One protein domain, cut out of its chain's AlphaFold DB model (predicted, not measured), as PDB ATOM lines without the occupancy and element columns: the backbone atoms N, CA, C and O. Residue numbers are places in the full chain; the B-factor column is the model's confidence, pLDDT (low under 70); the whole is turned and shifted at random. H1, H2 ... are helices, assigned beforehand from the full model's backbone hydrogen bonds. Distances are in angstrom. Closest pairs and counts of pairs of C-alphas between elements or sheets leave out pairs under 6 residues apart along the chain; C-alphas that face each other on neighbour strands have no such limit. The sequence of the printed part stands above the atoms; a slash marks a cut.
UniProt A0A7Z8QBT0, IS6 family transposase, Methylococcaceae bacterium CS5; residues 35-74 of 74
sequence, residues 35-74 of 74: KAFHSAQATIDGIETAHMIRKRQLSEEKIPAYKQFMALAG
ATOM      1  N   LYS A  35      48.568 -50.355  -6.181       92.38
ATOM      2  CA  LYS A  35      48.097 -50.653  -7.546       92.38
ATOM      3  C   LYS A  35      47.749 -49.403  -8.362       92.38
ATOM      4  O   LYS A  35      47.630 -49.494  -9.578       92.38
ATOM      5  N   ALA A  36      47.571 -48.254  -7.709       94.88
ATOM      6  CA  ALA A  36      47.264 -46.985  -8.357       94.88
ATOM      7  C   ALA A  36      47.782 -45.799  -7.532       94.88
ATOM      8  O   ALA A  36      47.824 -45.861  -6.302       94.88
ATOM      9  N   PHE A  37      48.129 -44.702  -8.212       92.69
ATOM     10  CA  PHE A  37      48.674 -43.498  -7.574       92.69
ATOM     11  C   PHE A  37      47.687 -42.820  -6.625       92.69
ATOM     12  O   PHE A  37      48.073 -42.459  -5.522       92.69
ATOM     13  N   HIS A  38      46.411 -42.706  -7.004       94.12
ATOM     14  CA  HIS A  38      45.396 -42.109  -6.131       94.12
ATOM     15  C   HIS A  38      45.244 -42.896  -4.817       94.12
ATOM     16  O   HIS A  38      45.138 -42.304  -3.749       94.12
ATOM     17  N   SER A  39      45.306 -44.234  -4.876       91.81
ATOM     18  CA  SER A  39      45.253 -45.084  -3.681       91.81
ATOM     19  C   SER A  39      46.526 -44.962  -2.842       91.81
ATOM     20  O   SER A  39      46.453 -44.986  -1.615       91.81
ATOM     21  N   ALA A  40      47.687 -44.829  -3.494       92.69
ATOM     22  CA  ALA A  40      48.961 -44.600  -2.820       92.69
ATOM     23  C   ALA A  40      48.934 -43.283  -2.040       92.69
ATOM     24  O   ALA A  40      49.254 -43.281  -0.855       92.69
ATOM     25  N   GLN A  41      48.488 -42.206  -2.692       93.62
ATOM     26  CA  GLN A  41      48.376 -40.875  -2.108       93.62
ATOM     27  C   GLN A  41      47.464 -40.898  -0.880       93.62
ATOM     28  O   GLN A  41      47.930 -40.634   0.221       93.62
ATOM     29  N   ALA A  42      46.222 -41.373  -1.034       92.19
ATOM     30  CA  ALA A  42      45.273 -41.463   0.077       92.19
ATOM     31  C   ALA A  42      45.799 -42.317   1.248       92.19
ATOM     32  O   ALA A  42      45.586 -41.989   2.415       92.19
ATOM     33  N   THR A  43      46.513 -43.412   0.956       92.25
ATOM     34  CA  THR A  43      47.101 -44.257   2.005       92.25
ATOM     35  C   THR A  43      48.231 -43.542   2.742       92.25
ATOM     36  O   THR A  43      48.289 -43.604   3.970       92.25
ATOM     37  N   ILE A  44      49.135 -42.884   2.015       92.38
ATOM     38  CA  ILE A  44      50.259 -42.152   2.606       92.38
ATOM     39  C   ILE A  44      49.737 -40.981   3.448       92.38
ATOM     40  O   ILE A  44      50.126 -40.876   4.610       92.38
ATOM     41  N   ASP A  45      48.780 -40.206   2.934       91.94
ATOM     42  CA  ASP A  45      48.158 -39.080   3.647       91.94
ATOM     43  C   ASP A  45      47.479 -39.540   4.947       91.94
ATOM     44  O   ASP A  45      47.618 -38.917   6.005       91.94
ATOM     45  N   GLY A  46      46.795 -40.688   4.913       92.19
ATOM     46  CA  GLY A  46      46.213 -41.304   6.105       92.19
ATOM     47  C   GLY A  46      47.270 -41.747   7.126       92.19
ATOM     48  O   GLY A  46      47.109 -41.518   8.328       92.19
ATOM     49  N   ILE A  47      48.375 -42.349   6.668       91.88
ATOM     50  CA  ILE A  47      49.502 -42.747   7.529       91.88
ATOM     51  C   ILE A  47      50.135 -41.519   8.196       91.88
ATOM     52  O   ILE A  47      50.418 -41.552   9.398       91.88
ATOM     53  N   GLU A  48      50.344 -40.440   7.447       91.19
ATOM     54  CA  GLU A  48      50.892 -39.185   7.962       91.19
ATOM     55  C   GLU A  48      49.949 -38.535   8.973       91.19
ATOM     56  O   GLU A  48      50.373 -38.199  10.081       91.19
ATOM     57  N   THR A  49      48.657 -38.465   8.658       90.94
ATOM     58  CA  THR A  49      47.625 -37.926   9.553       90.94
ATOM     59  C   THR A  49      47.583 -38.683  10.878       90.94
ATOM     60  O   THR A  49      47.662 -38.081  11.953       90.94
ATOM     61  N   ALA A  50      47.558 -40.017  10.833       89.62
ATOM     62  CA  ALA A  50      47.602 -40.842  12.037       89.62
ATOM     63  C   ALA A  50      48.895 -40.624  12.847       89.62
ATOM     64  O   ALA A  50      48.874 -40.606  14.082       89.62
ATOM     65  N   HIS A  51      50.032 -40.426  12.173       89.81
ATOM     66  CA  HIS A  51      51.315 -40.159  12.824       89.81
ATOM     67  C   HIS A  51      51.368 -38.784  13.492       89.81
ATOM     68  O   HIS A  51      51.878 -38.687  14.611       89.81
ATOM     69  N   MET A  52      50.807 -37.751  12.861       89.62
ATOM     70  CA  MET A  52      50.683 -36.405  13.431       89.62
ATOM     71  C   MET A  52      49.796 -36.403  14.682       89.62
ATOM     72  O   MET A  52      50.181 -35.839  15.711       89.62
ATOM     73  N   ILE A  53      48.662 -37.114  14.640       89.44
ATOM     74  CA  ILE A  53      47.764 -37.294  15.794       89.44
ATOM     75  C   ILE A  53      48.495 -38.023  16.927       89.44
ATOM     76  O   ILE A  53      48.487 -37.573  18.074       89.44
ATOM     77  N   ARG A  54      49.203 -39.117  16.615       87.62
ATOM     78  CA  ARG A  54      49.998 -39.875  17.598       87.62
ATOM     79  C   ARG A  54      51.084 -39.014  18.253       87.62
ATOM     80  O   ARG A  54      51.362 -39.188  19.437       87.62
ATOM     81  N   LYS A  55      51.703 -38.103  17.497       88.75
ATOM     82  CA  LYS A  55      52.701 -37.146  17.999       88.75
ATOM     83  C   LYS A  55      52.092 -35.924  18.697       88.75
ATOM     84  O   LYS A  55      52.859 -35.114  19.207       88.75
ATOM     85  N   ARG A  56      50.760 -35.796  18.745       86.56
ATOM     86  CA  ARG A  56      50.037 -34.632  19.290       86.56
ATOM     87  C   ARG A  56      50.420 -33.309  18.611       86.56
ATOM     88  O   ARG A  56      50.454 -32.271  19.256       86.56
ATOM     89  N   GLN A  57      50.713 -33.347  17.311       86.25
ATOM     90  CA  GLN A  57      51.145 -32.165  16.550       86.25
ATOM     91  C   GLN A  57      49.988 -31.251  16.118       86.25
ATOM     92  O   GLN A  57      50.241 -30.124  15.712       86.25
ATOM     93  N   LEU A  58      48.739 -31.729  16.180       75.50
ATOM     94  CA  LEU A  58      47.583 -31.062  15.567       75.50
ATOM     95  C   LEU A  58      46.742 -30.210  16.541       75.50
ATOM     96  O   LEU A  58      46.070 -29.300  16.073       75.50
ATOM     97  N   SER A  59      46.785 -30.448  17.864       68.81
ATOM     98  CA  SER A  59      46.147 -29.586  18.889       68.81
ATOM     99  C   SER A  59      46.338 -30.113  20.323       68.81
ATOM    100  O   SER A  59      46.292 -31.327  20.540       68.81
ATOM    101  N   GLU A  60      46.429 -29.213  21.311       66.56
ATOM    102  CA  GLU A  60      46.318 -29.503  22.754       66.56
ATOM    103  C   GLU A  60      44.855 -29.513  23.227       66.56
ATOM    104  O   GLU A  60      44.450 -28.713  24.061       66.56
ATOM    105  N   GLU A  61      44.022 -30.419  22.728       62.72
ATOM    106  CA  GLU A  61      42.688 -30.597  23.308       62.72
ATOM    107  C   GLU A  61      42.359 -32.073  23.460       62.72
ATOM    108  O   GLU A  61      42.809 -32.922  22.689       62.72
ATOM    109  N   LYS A  62      41.568 -32.385  24.493       71.69
ATOM    110  CA  LYS A  62      41.140 -33.728  24.931       71.69
ATOM    111  C   LYS A  62      40.238 -34.448  23.907       71.69
ATOM    112  O   LYS A  62      39.373 -35.238  24.279       71.69
ATOM    113  N   ILE A  63      40.397 -34.157  22.622       79.31
ATOM    114  CA  ILE A  63      39.665 -34.765  21.524       79.31
ATOM    115  C   ILE A  63      40.246 -36.167  21.292       79.31
ATOM    116  O   ILE A  63      41.454 -36.297  21.082       79.31
ATOM    117  N   PRO A  64      39.423 -37.227  21.301       87.06
ATOM    118  CA  PRO A  64      39.881 -38.571  20.976       87.06
ATOM    119  C   PRO A  64      40.516 -38.648  19.580       87.06
ATOM    120  O   PRO A  64      40.007 -38.056  18.629       87.06
ATOM    121  N   ALA A  65      41.584 -39.439  19.439       86.19
ATOM    122  CA  ALA A  65      42.359 -39.563  18.199       86.19
ATOM    123  C   ALA A  65      41.505 -39.890  16.958       86.19
ATOM    124  O   ALA A  65      41.732 -39.325  15.893       86.19
ATOM    125  N   TYR A  66      40.486 -40.747  17.093       87.44
ATOM    126  CA  TYR A  66      39.601 -41.099  15.976       87.44
ATOM    127  C   TYR A  66      38.792 -39.897  15.467       87.44
ATOM    128  O   TYR A  66      38.564 -39.772  14.271       87.44
ATOM    129  N   LYS A  67      38.388 -38.989  16.365       88.19
ATOM    130  CA  LYS A  67      37.603 -37.802  16.016       88.19
ATOM    131  C   LYS A  67      38.472 -36.761  15.314       88.19
ATOM    132  O   LYS A  67      38.014 -36.137  14.366       88.19
ATOM    133  N   GLN A  68      39.732 -36.632  15.738       88.06
ATOM    134  CA  GLN A  68      40.730 -35.820  15.034       88.06
ATOM    135  C   GLN A  68      41.007 -36.381  13.634       88.06
ATOM    136  O   GLN A  68      41.042 -35.632  12.666       88.06
ATOM    137  N   PHE A  69      41.139 -37.706  13.518       86.69
ATOM    138  CA  PHE A  69      41.358 -38.365  12.233       86.69
ATOM    139  C   PHE A  69      40.177 -38.153  11.283       86.69
ATOM    140  O   PHE A  69      40.386 -37.739  10.153       86.69
ATOM    141  N   MET A  70      38.939 -38.360  11.745       85.38
ATOM    142  CA  MET A  70      37.737 -38.134  10.931       85.38
ATOM    143  C   MET A  70      37.572 -36.681  10.477       85.38
ATOM    144  O   MET A  70      37.042 -36.450   9.402       85.38
ATOM    145  N   ALA A  71      38.002 -35.706  11.280       85.88
ATOM    146  CA  ALA A  71      37.929 -34.296  10.898       85.88
ATOM    147  C   ALA A  71      38.914 -33.924   9.776       85.88
ATOM    148  O   ALA A  71      38.689 -32.945   9.071       85.88
ATOM    149  N   LEU A  72      40.006 -34.682   9.634       81.69
ATOM    150  CA  LEU A  72      41.063 -34.450   8.645       81.69
ATOM    151  C   LEU A  72      40.950 -35.373   7.427       81.69
ATOM    152  O   LEU A  72      41.444 -35.038   6.357       81.69
ATOM    153  N   ALA A  73      40.307 -36.528   7.589       73.19
ATOM    154  CA  ALA A  73      39.994 -37.455   6.515       73.19
ATOM    155  C   ALA A  73      38.694 -37.013   5.820       73.19
ATOM    156  O   ALA A  73      37.607 -37.458   6.194       73.19
ATOM    157  N   GLY A  74      38.820 -36.112   4.841       59.97
ATOM    158  CA  GLY A  74      37.741 -35.616   3.979       59.97
ATOM    159  C   GLY A  74      38.073 -35.784   2.506       59.97
ATOM    160  O   GLY A  74      39.240 -35.521   2.147       59.97
TER     161      GLY A  74
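Overview. This is residues 35 to 74 of the 74 residues of the protein "IS6 family transposase" of Methylococcaceae bacterium CS5 (UniProt A0A7Z8QBT0). One long helix, H1, makes the length of a rod-like model, and a loop at its end folds the chain back so that a short second helix, H2, packs slantwise on the last part of H1. The first residues, 35 to 41, stick out free at the other end. The printed part has 40 residues with two named helices, H1 then H2, and no named strand; the class is all helix. The whole is loose, with a radius of gyration of the C-alphas of 11.3 A, and spans 37 by 17 by 10 A.

Along the chain. H1 covers residues 37 to 54, from C-alpha 37 at (48.674, -43.498, -7.574) to C-alpha 54 at (49.998, -39.875, 17.598), a length of 25.5 A. After a link of 10 residues, H2 covers residues 65 to 72 and measures 10.9 A, ending with C-alpha 72 at (41.063, -34.450, 8.645).

Arrangement. H1 touches H2 with residues 49 to 54 alone. The closest C-alphas of the two helices are those of Ile 53 and Ala 65, 6.3 A apart. Their lines stand at a steep tilt of 46 degrees, and they run opposite ways. Their centres are 12.6 A apart. In H1 and H2 every O i to N i+4 pair is within hydrogen-bond range. Residues 35 to 41, of which 37 to 41 belong to H1, stand free.

Size, cuts and confidence. The two C-alphas farthest apart are those of Lys 35 and Lys 62, at 37.3 A, while those of Lys 35 and Gly 74, the first and last printed residues, are 21.6 A apart. The printed part has no cut, and it ends at the chain's last residue, Gly 74. The link from H1 to H2 is short. The mean pLDDT of the printed part is 85.7, and residues 59 to 61 and residue 74 are under 70.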